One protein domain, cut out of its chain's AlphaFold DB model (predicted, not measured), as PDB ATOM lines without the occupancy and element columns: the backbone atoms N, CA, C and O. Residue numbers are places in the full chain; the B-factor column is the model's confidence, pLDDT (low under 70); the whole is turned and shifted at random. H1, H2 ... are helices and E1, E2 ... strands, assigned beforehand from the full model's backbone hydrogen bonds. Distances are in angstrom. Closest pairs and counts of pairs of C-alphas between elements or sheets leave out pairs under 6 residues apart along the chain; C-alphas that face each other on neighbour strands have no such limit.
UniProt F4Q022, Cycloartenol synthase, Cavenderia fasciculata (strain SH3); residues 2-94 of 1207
ATOM      1  N   ASN A   2     -11.055 -17.182 -21.702       23.88
ATOM      2  CA  ASN A   2     -10.277 -15.981 -22.101       23.88
ATOM      3  C   ASN A   2      -8.792 -16.259 -22.409       23.88
ATOM      4  O   ASN A   2      -8.275 -15.758 -23.400       23.88
ATOM      5  N   HIS A   3      -8.122 -17.097 -21.610       26.16
ATOM      6  CA  HIS A   3      -6.727 -17.472 -21.874       26.16
ATOM      7  C   HIS A   3      -6.577 -18.370 -23.118       26.16
ATOM      8  O   HIS A   3      -5.616 -18.237 -23.865       26.16
ATOM      9  N   SER A   4      -7.568 -19.235 -23.360       31.95
ATOM     10  CA  SER A   4      -7.652 -20.173 -24.489       31.95
ATOM     11  C   SER A   4      -7.855 -19.462 -25.833       31.95
ATOM     12  O   SER A   4      -7.334 -19.896 -26.854       31.95
ATOM     13  N   PHE A   5      -8.613 -18.361 -25.831       32.56
ATOM     14  CA  PHE A   5      -8.946 -17.603 -27.039       32.56
ATOM     15  C   PHE A   5      -7.763 -16.764 -27.550       32.56
ATOM     16  O   PHE A   5      -7.552 -16.675 -28.756       32.56
ATOM     17  N   MET A   6      -6.943 -16.234 -26.632       31.36
ATOM     18  CA  MET A   6      -5.682 -15.545 -26.949       31.36
ATOM     19  C   MET A   6      -4.752 -16.440 -27.788       31.36
ATOM     20  O   MET A   6      -4.353 -16.048 -28.879       31.36
ATOM     21  N   THR A   7      -4.512 -17.684 -27.350       35.34
ATOM     22  CA  THR A   7      -3.649 -18.640 -28.070       35.34
ATOM     23  C   THR A   7      -4.115 -18.915 -29.505       35.34
ATOM     24  O   THR A   7      -3.281 -19.081 -30.390       35.34
ATOM     25  N   MET A   8      -5.427 -18.941 -29.775       34.72
ATOM     26  CA  MET A   8      -5.943 -19.134 -31.139       34.72
ATOM     27  C   MET A   8      -5.702 -17.907 -32.033       34.72
ATOM     28  O   MET A   8      -5.396 -18.059 -33.214       34.72
ATOM     29  N   ILE A   9      -5.815 -16.695 -31.483       38.91
ATOM     30  CA  ILE A   9      -5.573 -15.449 -32.225       38.91
ATOM     31  C   ILE A   9      -4.098 -15.318 -32.601       38.91
ATOM     32  O   ILE A   9      -3.807 -14.983 -33.751       38.91
ATOM     33  N   ASP A  10      -3.188 -15.649 -31.679       35.94
ATOM     34  CA  ASP A  10      -1.742 -15.599 -31.926       35.94
ATOM     35  C   ASP A  10      -1.308 -16.488 -33.112       35.94
ATOM     36  O   ASP A  10      -0.361 -16.151 -33.822       35.94
ATOM     37  N   TYR A  11      -1.997 -17.620 -33.319       36.22
ATOM     38  CA  TYR A  11      -1.680 -18.628 -34.341       36.22
ATOM     39  C   TYR A  11      -2.321 -18.373 -35.713       36.22
ATOM     40  O   TYR A  11      -1.772 -18.787 -36.731       36.22
ATOM     41  N   VAL A  12      -3.506 -17.757 -35.764       37.28
ATOM     42  CA  VAL A  12      -4.291 -17.628 -37.012       37.28
ATOM     43  C   VAL A  12      -3.903 -16.388 -37.824       37.28
ATOM     44  O   VAL A  12      -4.168 -16.329 -39.026       37.28
ATOM     45  N   ILE A  13      -3.257 -15.397 -37.204       41.22
ATOM     46  CA  ILE A  13      -2.817 -14.177 -37.888       41.22
ATOM     47  C   ILE A  13      -1.328 -14.291 -38.235       41.22
ATOM     48  O   ILE A  13      -0.461 -13.734 -37.562       41.22
ATOM     49  N   THR A  14      -1.013 -14.981 -39.331       48.44
ATOM     50  CA  THR A  14       0.340 -14.964 -39.907       48.44
ATOM     51  C   THR A  14       0.601 -13.609 -40.571       48.44
ATOM     52  O   THR A  14       0.342 -13.418 -41.762       48.44
ATOM     53  N   ILE A  15       1.111 -12.645 -39.799       49.28
ATOM     54  CA  ILE A  15       1.320 -11.249 -40.235       49.28
ATOM     55  C   ILE A  15       2.322 -11.136 -41.394       49.28
ATOM     56  O   ILE A  15       2.219 -10.231 -42.226       49.28
ATOM     57  N   SER A  16       3.213 -12.121 -41.542       45.50
ATOM     58  CA  SER A  16       4.019 -12.331 -42.751       45.50
ATOM     59  C   SER A  16       3.187 -12.255 -44.035       45.50
ATOM     60  O   SER A  16       3.526 -11.522 -44.962       45.50
ATOM     61  N   SER A  17       2.041 -12.936 -44.071       48.50
ATOM     62  CA  SER A  17       1.151 -12.970 -45.232       48.50
ATOM     63  C   SER A  17       0.454 -11.620 -45.486       48.50
ATOM     64  O   SER A  17       0.102 -11.308 -46.628       48.50
ATOM     65  N   CYS A  18       0.308 -10.790 -44.443       46.34
ATOM     66  CA  CYS A  18      -0.299  -9.458 -44.475       46.34
ATOM     67  C   CYS A  18       0.645  -8.374 -45.036       46.34
ATOM     68  O   CYS A  18       0.170  -7.405 -45.643       46.34
ATOM     69  N   ILE A  19       1.966  -8.478 -44.816       46.53
ATOM     70  CA  ILE A  19       2.977  -7.443 -45.161       46.53
ATOM     71  C   ILE A  19       3.502  -7.546 -46.611       46.53
ATOM     72  O   ILE A  19       3.986  -6.562 -47.166       46.53
ATOM     73  N   MET A  20       3.296  -8.678 -47.286       44.91
ATOM     74  CA  MET A  20       3.871  -9.050 -48.595       44.91
ATOM     75  C   MET A  20       3.449  -8.234 -49.851       44.91
ATOM     76  O   MET A  20       3.568  -8.747 -50.964       44.91
ATOM     77  N   HIS A  21       2.964  -6.989 -49.743       45.38
ATOM     78  CA  HIS A  21       2.478  -6.211 -50.901       45.38
ATOM     79  C   HIS A  21       3.090  -4.797 -51.013       45.38
ATOM     80  O   HIS A  21       3.236  -4.113 -49.995       45.38
ATOM     81  N   PRO A  22       3.423  -4.303 -52.229       36.75
ATOM     82  CA  PRO A  22       3.965  -2.956 -52.410       36.75
ATOM     83  C   PRO A  22       3.009  -1.882 -51.879       36.75
ATOM     84  O   PRO A  22       1.854  -1.813 -52.297       36.75
ATOM     85  N   GLY A  23       3.499  -1.039 -50.968       39.72
ATOM     86  CA  GLY A  23       2.708   0.012 -50.316       39.72
ATOM     87  C   GLY A  23       2.258  -0.312 -48.889       39.72
ATOM     88  O   GLY A  23       1.789   0.591 -48.199       39.72
ATOM     89  N   ALA A  24       2.456  -1.542 -48.399       44.94
ATOM     90  CA  ALA A  24       2.466  -1.777 -46.958       44.94
ATOM     91  C   ALA A  24       3.576  -0.931 -46.310       44.94
ATOM     92  O   ALA A  24       4.690  -0.841 -46.838       44.94
ATOM     93  N   SER A  25       3.291  -0.320 -45.157       43.84
ATOM     94  CA  SER A  25       4.348   0.217 -44.304       43.84
ATOM     95  C   SER A  25       5.316  -0.920 -43.989       43.84
ATOM     96  O   SER A  25       4.893  -1.963 -43.491       43.84
ATOM     97  N   LYS A  26       6.609  -0.721 -44.278       56.16
ATOM     98  CA  LYS A  26       7.701  -1.613 -43.851       56.16
ATOM     99  C   LYS A  26       7.920  -1.446 -42.353       56.16
ATOM    100  O   LYS A  26       8.927  -0.903 -41.906       56.16
ATOM    101  N   ASP A  27       6.884  -1.795 -41.612       59.84
ATOM    102  CA  ASP A  27       6.722  -1.453 -40.220       59.84
ATOM    103  C   ASP A  27       7.532  -2.440 -39.388       59.84
ATOM    104  O   ASP A  27       7.175  -3.608 -39.255       59.84
ATOM    105  N   MET A  28       8.658  -1.962 -38.860       64.81
ATOM    106  CA  MET A  28       9.534  -2.749 -37.987       64.81
ATOM    107  C   MET A  28       8.867  -3.047 -36.633       64.81
ATOM    108  O   MET A  28       9.413  -3.807 -35.844       64.81
ATOM    109  N   SER A  29       7.677  -2.486 -36.381       80.94
ATOM    110  CA  SER A  29       6.855  -2.676 -35.182       80.94
ATOM    111  C   SER A  29       6.288  -4.089 -35.005       80.94
ATOM    112  O   SER A  29       5.510  -4.296 -34.083       80.94
ATOM    113  N   TRP A  30       6.635  -5.072 -35.838       84.81
ATOM    114  CA  TRP A  30       6.240  -6.473 -35.656       84.81
ATOM    115  C   TRP A  30       7.461  -7.364 -35.446       84.81
ATOM    116  O   TRP A  30       8.394  -7.343 -36.247       84.81
ATOM    117  N   THR A  31       7.425  -8.189 -34.398       86.81
ATOM    118  CA  THR A  31       8.457  -9.195 -34.116       86.81
ATOM    119  C   THR A  31       7.826 -10.548 -33.797       86.81
ATOM    120  O   THR A  31       6.738 -10.606 -33.211       86.81
ATOM    121  N   LEU A  32       8.485 -11.630 -34.215       86.88
ATOM    122  CA  LEU A  32       8.051 -12.994 -33.946       86.88
ATOM    123  C   LEU A  32       8.618 -13.480 -32.607       86.88
ATOM    124  O   LEU A  32       9.798 -13.827 -32.492       86.88
ATOM    125  N   ASP A  33       7.753 -13.589 -31.603       87.00
ATOM    126  CA  ASP A  33       8.077 -14.338 -30.398       87.00
ATOM    127  C   ASP A  33       7.880 -15.839 -30.667       87.00
ATOM    128  O   ASP A  33       6.855 -16.263 -31.207       87.00
ATOM    129  N   VAL A  34       8.876 -16.646 -30.283       86.25
ATOM    130  CA  VAL A  34       8.784 -18.113 -30.311       86.25
ATOM    131  C   VAL A  34       9.110 -18.746 -28.963       86.25
ATOM    132  O   VAL A  34       9.970 -18.244 -28.225       86.25
ATOM    133  N   ASP A  35       8.444 -19.865 -28.684       81.44
ATOM    134  CA  ASP A  35       8.726 -20.783 -27.580       81.44
ATOM    135  C   ASP A  35       8.413 -22.223 -28.013       81.44
ATOM    136  O   ASP A  35       7.262 -22.558 -28.275       81.44
ATOM    137  N   ARG A  36       9.438 -23.078 -28.090       76.69
ATOM    138  CA  ARG A  36       9.324 -24.528 -28.340       76.69
ATOM    139  C   ARG A  36       8.504 -24.896 -29.589       76.69
ATOM    140  O   ARG A  36       7.845 -25.930 -29.622       76.69
ATOM    141  N   GLY A  37       8.603 -24.081 -30.638       78.12
ATOM    142  CA  GLY A  37       7.874 -24.229 -31.899       78.12
ATOM    143  C   GLY A  37       6.609 -23.372 -32.013       78.12
ATOM    144  O   GLY A  37       6.165 -23.110 -33.131       78.12
ATOM    145  N   ARG A  38       6.048 -22.880 -30.895       81.44
ATOM    146  CA  ARG A  38       4.952 -21.901 -30.925       81.44
ATOM    147  C   ARG A  38       5.449 -20.607 -31.558       81.44
ATOM    148  O   ARG A  38       6.540 -20.142 -31.245       81.44
ATOM    149  N   GLN A  39       4.625 -20.027 -32.423       83.19
ATOM    150  CA  GLN A  39       4.896 -18.803 -33.175       83.19
ATOM    151  C   GLN A  39       3.802 -17.781 -32.857       83.19
ATOM    152  O   GLN A  39       2.628 -18.068 -33.074       83.19
ATOM    153  N   THR A  40       4.170 -16.615 -32.326       84.06
ATOM    154  CA  THR A  40       3.219 -15.546 -31.972       84.06
ATOM    155  C   THR A  40       3.760 -14.186 -32.407       84.06
ATOM    156  O   THR A  40       4.857 -13.798 -32.000       84.06
ATOM    157  N   TRP A  41       3.008 -13.438 -33.216       83.81
ATOM    158  CA  TRP A  41       3.405 -12.088 -33.627       83.81
ATOM    159  C   TRP A  41       3.018 -11.044 -32.578       83.81
ATOM    160  O   TRP A  41       1.863 -10.968 -32.163       83.81
ATOM    161  N   ARG A  42       3.968 -10.188 -32.184       86.38
ATOM    162  CA  ARG A  42       3.727  -9.094 -31.232       86.38
ATOM    163  C   ARG A  42       4.005  -7.733 -31.862       86.38
ATOM    164  O   ARG A  42       5.052  -7.532 -32.477       86.38
ATOM    165  N   TYR A  43       3.077  -6.797 -31.651       84.88
ATOM    166  CA  TYR A  43       3.254  -5.394 -32.023       84.88
ATOM    167  C   TYR A  43       4.115  -4.662 -30.984       84.88
ATOM    168  O   TYR A  43       3.981  -4.891 -29.778       84.88
ATOM    169  N   VAL A  44       4.993  -3.778 -31.446       85.56
ATOM    170  CA  VAL A  44       6.002  -3.067 -30.659       85.56
ATOM    171  C   VAL A  44       6.001  -1.604 -31.083       85.56
ATOM    172  O   VAL A  44       6.505  -1.273 -32.144       85.56
ATOM    173  N   GLU A  45       5.464  -0.713 -30.248       81.31
ATOM    174  CA  GLU A  45       5.307   0.714 -30.590       81.31
ATOM    175  C   GLU A  45       6.633   1.446 -30.863       81.31
ATOM    176  O   GLU A  45       6.658   2.429 -31.596       81.31
ATOM    177  N   ASN A  46       7.733   0.970 -30.270       81.75
ATOM    178  CA  ASN A  46       9.081   1.513 -30.443       81.75
ATOM    179  C   ASN A  46      10.042   0.369 -30.820       81.75
ATOM    180  O   ASN A  46      10.691  -0.195 -29.932       81.75
ATOM    181  N   PRO A  47      10.094  -0.044 -32.098       78.19
ATOM    182  CA  PRO A  47      10.877  -1.200 -32.517       78.19
ATOM    183  C   PRO A  47      12.387  -0.935 -32.523       78.19
ATOM    184  O   PRO A  47      12.857   0.138 -32.904       78.19
ATOM    185  N   THR A  48      13.154  -1.958 -32.146       78.12
ATOM    186  CA  THR A  48      14.600  -2.048 -32.400       78.12
ATOM    187  C   THR A  48      14.864  -2.532 -33.832       78.12
ATOM    188  O   THR A  48      13.927  -2.777 -34.591       78.12
ATOM    189  N   GLU A  49      16.131  -2.712 -34.225       80.94
ATOM    190  CA  GLU A  49      16.420  -3.386 -35.496       80.94
ATOM    191  C   GLU A  49      15.800  -4.802 -35.518       80.94
ATOM    192  O   GLU A  49      15.974  -5.556 -34.553       80.94
ATOM    193  N   PRO A  50      15.065  -5.172 -36.585       79.12
ATOM    194  CA  PRO A  50      14.408  -6.470 -36.688       79.12
ATOM    195  C   PRO A  50      15.429  -7.584 -36.924       79.12
ATOM    196  O   PRO A  50      16.383  -7.429 -37.694       79.12
ATOM    197  N   ASN A  51      15.203  -8.736 -36.293       84.38
ATOM    198  CA  ASN A  51      16.077  -9.897 -36.444       84.38
ATOM    199  C   ASN A  51      15.953 -10.517 -37.866       84.38
ATOM    200  O   ASN A  51      14.998 -10.219 -38.591       84.38
ATOM    201  N   PRO A  52      16.888 -11.384 -38.307       84.31
ATOM    202  CA  PRO A  52      16.851 -11.956 -39.658       84.31
ATOM    203  C   PRO A  52      15.583 -12.762 -39.997       84.31
ATOM    204  O   PRO A  52      15.169 -12.760 -41.158       84.31
ATOM    205  N   VAL A  53      14.946 -13.405 -39.009       86.94
ATOM    206  CA  VAL A  53      13.679 -14.137 -39.176       86.94
ATOM    207  C   VAL A  53      12.535 -13.156 -39.442       86.94
ATOM    208  O   VAL A  53      11.809 -13.331 -40.419       86.94
ATOM    209  N   ASP A  54      12.427 -12.080 -38.657       86.06
ATOM    210  CA  ASP A  54      11.434 -11.014 -38.868       86.06
ATOM    211  C   ASP A  54      11.623 -10.356 -40.249       86.06
ATOM    212  O   ASP A  54      10.668 -10.185 -41.007       86.06
ATOM    213  N   VAL A  55      12.872 -10.055 -40.630       83.31
ATOM    214  CA  VAL A  55      13.211  -9.491 -41.950       83.31
ATOM    215  C   VAL A  55      12.788 -10.412 -43.098       83.31
ATOM    216  O   VAL A  55      12.314  -9.908 -44.120       83.31
ATOM    217  N   HIS A  56      12.961 -11.729 -42.946       84.00
ATOM    218  CA  HIS A  56      12.560 -12.730 -43.935       84.00
ATOM    219  C   HIS A  56      11.037 -12.863 -44.024       84.00
ATOM    220  O   HIS A  56      10.462 -12.660 -45.093       84.00
ATOM    221  N   LEU A  57      10.379 -13.164 -42.901       83.44
ATOM    222  CA  LEU A  57       8.946 -13.452 -42.861       83.44
ATOM    223  C   LEU A  57       8.098 -12.234 -43.237       83.44
ATOM    224  O   LEU A  57       7.103 -12.385 -43.938       83.44
ATOM    225  N   LEU A  58       8.502 -11.030 -42.829       80.75
ATOM    226  CA  LEU A  58       7.803  -9.793 -43.188       80.75
ATOM    227  C   LEU A  58       8.305  -9.178 -44.506       80.75
ATOM    228  O   LEU A  58       7.808  -8.134 -44.919       80.75
ATOM    229  N   SER A  59       9.305  -9.779 -45.167       78.50
ATOM    230  CA  SER A  59       9.918  -9.269 -46.407       78.50
ATOM    231  C   SER A  59      10.277  -7.772 -46.362       78.50
ATOM    232  O   SER A  59      10.089  -7.018 -47.321       78.50
ATOM    233  N   LEU A  60      10.840  -7.320 -45.234       77.62
ATOM    234  CA  LEU A  60      11.184  -5.905 -45.005       77.62
ATOM    235  C   LEU A  60      12.223  -5.387 -46.020       77.62
ATOM    236  O   LEU A  60      12.276  -4.192 -46.341       77.62
ATOM    237  N   LYS A  61      13.044  -6.289 -46.563       78.56
ATOM    238  CA  LYS A  61      14.097  -6.014 -47.549       78.56
ATOM    239  C   LYS A  61      13.804  -6.775 -48.846       78.56
ATOM    240  O   LYS A  61      13.160  -7.818 -48.824       78.56
ATOM    241  N   THR A  62      14.249  -6.238 -49.981       79.31
ATOM    242  CA  THR A  62      14.007  -6.857 -51.294       79.31
ATOM    243  C   THR A  62      14.645  -8.256 -51.349       79.31
ATOM    244  O   THR A  62      15.819  -8.388 -50.990       79.31
ATOM    245  N   PRO A  63      13.925  -9.303 -51.799       78.75
ATOM    246  CA  PRO A  63      14.487 -10.646 -51.917       78.75
ATOM    247  C   PRO A  63      15.796 -10.660 -52.715       78.75
ATOM    248  O   PRO A  63      15.938  -9.968 -53.723       78.75
ATOM    249  N   GLY A  64      16.778 -11.419 -52.232       77.88
ATOM    250  CA  GLY A  64      18.090 -11.543 -52.866       77.88
ATOM    251  C   GLY A  64      19.067 -10.375 -52.685       77.88
ATOM    252  O   GLY A  64      20.246 -10.559 -52.986       77.88
ATOM    253  N   THR A  65      18.645  -9.199 -52.195       75.69
ATOM    254  CA  THR A  65      19.521  -8.004 -52.154       75.69
ATOM    255  C   THR A  65      20.322  -7.841 -50.870       75.69
ATOM    256  O   THR A  65      21.233  -7.015 -50.824       75.69
ATOM    257  N   THR A  66      19.998  -8.592 -49.819       70.75
ATOM    258  CA  THR A  66      20.668  -8.473 -48.522       70.75
ATOM    259  C   THR A  66      21.279  -9.785 -48.090       70.75
ATOM    260  O   THR A  66      20.635 -10.836 -48.162       70.75
ATOM    261  N   CYS A  67      22.501  -9.677 -47.580       62.72
ATOM    262  CA  CYS A  67      23.177 -10.732 -46.860       62.72
ATOM    263  C   CYS A  67      23.697 -10.180 -45.525       62.72
ATOM    264  O   CYS A  67      24.190  -9.049 -45.501       62.72
ATOM    265  N   PRO A  68      23.593 -10.947 -44.432       52.75
ATOM    266  CA  PRO A  68      24.375 -10.713 -43.222       52.75
ATOM    267  C   PRO A  68      25.888 -10.870 -43.484       52.75
ATOM    268  O   PRO A  68      26.316 -11.262 -44.575       52.75
ATOM    269  N   GLU A  69      26.684 -10.460 -42.496       52.88
ATOM    270  CA  GLU A  69      28.087 -10.033 -42.614       52.88
ATOM    271  C   GLU A  69      28.962 -10.832 -43.607       52.88
ATOM    272  O   GLU A  69      29.283 -12.001 -43.412       52.88
ATOM    273  N   GLY A  70      29.418 -10.154 -44.669       55.38
ATOM    274  CA  GLY A  70      30.525 -10.615 -45.521       55.38
ATOM    275  C   GLY A  70      30.191 -11.577 -46.669       55.38
ATOM    276  O   GLY A  70      31.100 -11.974 -47.399       55.38
ATOM    277  N   CYS A  71      28.928 -11.952 -46.885       63.03
ATOM    278  CA  CYS A  71      28.568 -12.884 -47.961       63.03
ATOM    279  C   CYS A  71      28.618 -12.260 -49.381       63.03
ATOM    280  O   CYS A  71      28.268 -11.103 -49.613       63.03
ATOM    281  N   ASN A  72      29.048 -13.058 -50.367       67.75
ATOM    282  CA  ASN A  72      29.245 -12.642 -51.761       67.75
ATOM    283  C   ASN A  72      27.922 -12.624 -52.557       67.75
ATOM    284  O   ASN A  72      27.472 -13.679 -53.006       67.75
ATOM    285  N   LEU A  73      27.353 -11.441 -52.816       81.44
ATOM    286  CA  LEU A  73      26.118 -11.219 -53.599       81.44
ATOM    287  C   LEU A  73      26.267 -11.425 -55.131       81.44
ATOM    288  O   LEU A  73      25.676 -10.698 -55.929       81.44
ATOM    289  N   LYS A  74      27.029 -12.431 -55.568       84.00
ATOM    290  CA  LYS A  74      27.046 -12.912 -56.966       84.00
ATOM    291  C   LYS A  74      26.152 -14.153 -57.124       84.00
ATOM    292  O   LYS A  74      26.025 -14.905 -56.158       84.00
ATOM    293  N   PRO A  75      25.530 -14.399 -58.291       85.38
ATOM    294  CA  PRO A  75      24.840 -15.664 -58.558       85.38
ATOM    295  C   PRO A  75      25.785 -16.862 -58.422       85.38
ATOM    296  O   PRO A  75      26.972 -16.740 -58.727       85.38
ATOM    297  N   ALA A  76      25.266 -18.012 -57.986       88.69
ATOM    298  CA  ALA A  76      26.059 -19.231 -57.899       88.69
ATOM    299  C   ALA A  76      26.433 -19.760 -59.291       88.69
ATOM    300  O   ALA A  76      25.591 -19.878 -60.181       88.69
ATOM    301  N   THR A  77      27.701 -20.122 -59.464       87.31
ATOM    302  CA  THR A  77      28.253 -20.649 -60.723       87.31
ATOM    303  C   THR A  77      28.348 -22.176 -60.751       87.31
ATOM    304  O   THR A  77      28.557 -22.767 -61.809       87.31
ATOM    305  N   SER A  78      28.175 -22.830 -59.599       89.25
ATOM    306  CA  SER A  78      28.272 -24.282 -59.429       89.25
ATOM    307  C   SER A  78      27.272 -24.800 -58.384       89.25
ATOM    308  O   SER A  78      26.876 -24.041 -57.493       89.25
ATOM    309  N   PRO A  79      26.893 -26.095 -58.422       90.38
ATOM    310  CA  PRO A  79      26.073 -26.714 -57.378       90.38
ATOM    311  C   PRO A  79      26.662 -26.558 -55.973       90.38
ATOM    312  O   PRO A  79      25.919 -26.319 -55.029       90.38
ATOM    313  N   GLN A  80      27.986 -26.643 -55.824       90.50
ATOM    314  CA  GLN A  80      28.678 -26.509 -54.539       90.50
ATOM    315  C   GLN A  80      28.546 -25.094 -53.964       90.50
ATOM    316  O   GLN A  80      28.247 -24.931 -52.781       90.50
ATOM    317  N   GLU A  81      28.720 -24.072 -54.807       90.62
ATOM    318  CA  GLU A  81      28.518 -22.675 -54.414       90.62
ATOM    319  C   GLU A  81      27.052 -22.412 -54.042       90.62
ATOM    320  O   GLU A  81      26.782 -21.766 -53.029       90.62
ATOM    321  N   ALA A  82      26.107 -22.969 -54.807       92.56
ATOM    322  CA  ALA A  82      24.678 -22.837 -54.539       92.56
ATOM    323  C   ALA A  82      24.263 -23.503 -53.218       92.56
ATOM    324  O   ALA A  82      23.566 -22.880 -52.421       92.56
ATOM    325  N   ILE A  83      24.734 -24.728 -52.945       92.31
ATOM    326  CA  ILE A  83      24.510 -25.430 -51.669       92.31
ATOM    327  C   ILE A  83      25.021 -24.584 -50.505       92.31
ATOM    328  O   ILE A  83      24.287 -24.381 -49.540       92.31
ATOM    329  N   LYS A  84      26.253 -24.065 -50.606       89.88
ATOM    330  CA  LYS A  84      26.826 -23.212 -49.564       89.88
ATOM    331  C   LYS A  84      25.951 -21.981 -49.322       89.88
ATOM    332  O   LYS A  84      25.539 -21.766 -48.192       89.88
ATOM    333  N   LYS A  85      25.600 -21.237 -50.374       89.75
ATOM    334  CA  LYS A  85      24.738 -20.049 -50.274       89.75
ATOM    335  C   LYS A  85      23.384 -20.357 -49.633       89.75
ATOM    336  O   LYS A  85      22.955 -19.614 -48.761       89.75
ATOM    337  N   SER A  86      22.727 -21.456 -50.007       91.00
ATOM    338  CA  SER A  86      21.450 -21.837 -49.389       91.00
ATOM    339  C   SER A  86      21.589 -22.281 -47.933       91.00
ATOM    340  O   SER A  86      20.691 -21.994 -47.154       91.00
ATOM    341  N   ILE A  87      22.690 -22.925 -47.526       89.00
ATOM    342  CA  ILE A  87      22.951 -23.219 -46.104       89.00
ATOM    343  C   ILE A  87      23.235 -21.924 -45.335       89.00
ATOM    344  O   ILE A  87      22.622 -21.691 -44.292       89.00
ATOM    345  N   ASP A  88      24.114 -21.073 -45.867       86.50
ATOM    346  CA  ASP A  88      24.476 -19.781 -45.281       86.50
ATOM    347  C   ASP A  88      23.215 -18.912 -45.093       86.50
ATOM    348  O   ASP A  88      23.031 -18.336 -44.026       86.50
ATOM    349  N   TYR A  89      22.294 -18.868 -46.063       88.50
ATOM    350  CA  TYR A  89      21.012 -18.164 -45.926       88.50
ATOM    351  C   TYR A  89      20.034 -18.860 -44.973       88.50
ATOM    352  O   TYR A  89      19.536 -18.251 -44.026       88.50
ATOM    353  N   PHE A  90      19.726 -20.137 -45.222       89.06
ATOM    354  CA  PHE A  90      18.603 -20.811 -44.571       89.06
ATOM    355  C   PHE A  90      18.867 -21.082 -43.085       89.06
ATOM    356  O   PHE A  90      17.934 -21.057 -42.288       89.06
ATOM    357  N   SER A  91      20.129 -21.247 -42.675       86.06
ATOM    358  CA  SER A  91      20.504 -21.324 -41.253       86.06
ATOM    359  C   SER A  91      20.234 -20.031 -40.474       86.06
ATOM    360  O   SER A  91      20.007 -20.085 -39.272       86.06
ATOM    361  N   GLN A  92      20.199 -18.873 -41.139       85.56
ATOM    362  CA  GLN A  92      20.014 -17.573 -40.480       85.56
ATOM    363  C   GLN A  92      18.547 -17.155 -40.356       85.56
ATOM    364  O   GLN A  92      18.233 -16.256 -39.583       85.56
ATOM    365  N   VAL A  93      17.645 -17.838 -41.065       87.94
ATOM    366  CA  VAL A  93      16.189 -17.761 -40.845       87.94
ATOM    367  C   VAL A  93      15.679 -18.908 -39.958       87.94
ATOM    368  O   VAL A  93      14.472 -19.102 -39.820       87.94
ATOM    369  N   GLN A  94      16.592 -19.660 -39.332       87.62
ATOM    370  CA  GLN A  94      16.272 -20.554 -38.224       87.62
ATOM    371  C   GLN A  94      15.943 -19.716 -36.980       87.62
ATOM    372  O   GLN A  94      16.585 -18.711 -36.680       87.62
TER     373      GLN A  94
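What this domain is: This is residues 2 to 94 of the 1207 residues of the protein "Cycloartenol synthase" of Cavenderia fasciculata (strain SH3) (UniProt F4Q022). A two-stranded hairpin, E1 and E2, stands in a stretched-out, loosely built domain, with the helix H1 beside E2 towards one end of the long axis and the short helix H3 beside E1. From H3 a long loop runs out to the other end, and H4, the longest helix, comes back from there until its residues 92 to 93 meet H3; residues 77 to 83 stick out. The printed part has 93 residues, with four named helices and two named strands in the order H1 H2 E1 E2 H3 H4; the sheet, E1 - E2, is antiparallel, and the class is mixed, helices and strands. The whole is loose, with a radius of gyration of the C-alphas of 15.9 A, and elongated, spanning 54 by 31 by 22 A.

How they stand to each other: Begin at H1, residues 2 to 12, and look across to E2, residues 38 to 43: their closest C-alphas are those of Asp 10 and Thr 40, 5.0 A apart. E2 forms a hairpin with E1, residues 30 to 35, at 152 degrees between their directions; look for N 33 and O 40, 2.9 A apart, and N 42 and O 31, 3.0 A apart, both within hydrogen-bond range. H2, residues 15 to 19, and E1 are near each other. H2 is close to but not clearly touching H3, residues 52 to 57; the closest C-alphas, of Ser 16 and Leu 57, are 5.1 A apart. The closest C-alphas of E1 and H3 are those of Thr 31 and Asp 54, at 5.9 A. H3 touches H4, residues 79 to 93, about perpendicular at 87 degrees, with the C-alphas of Val 53 and Val 93 closest at 4.7 A; H4 touches H3 with residues 92 to 93 alone. H4 is apart from H1, H2, E1 and E2. In H2 and H3 every O i to N i+4 pair is within hydrogen-bond range; in H4 it is 9 of 11 and in H1 3 of 7, beside 4 of 8 O i to N i+3 pairs.

Where its parts are: Find C-alpha 2 at (-10.277, -15.981, -22.101); from there H1 runs 16.2 A to C-alpha 12. H2, five residues, follows. E1 starts at C-alpha 30, at (6.240, -6.473, -35.656), and is 16.6 A long, as is E2. H3 covers 8.7 A. H4 runs 21.2 A from C-alpha 79 to C-alpha 93 at (16.189, -17.761, -40.845).

The domain as a whole: Look at Asn 2 and Thr 77 for the two C-alphas farthest apart, 54.8 A. The printed part has no cut. The link from H3 to H4, residues 58 to 78, is long; those from H1 to H2 and from E1 to E2 are tight. The mean pLDDT of the printed part is 70.2, and residues 2 to 28 and 67 to 72 are under 70.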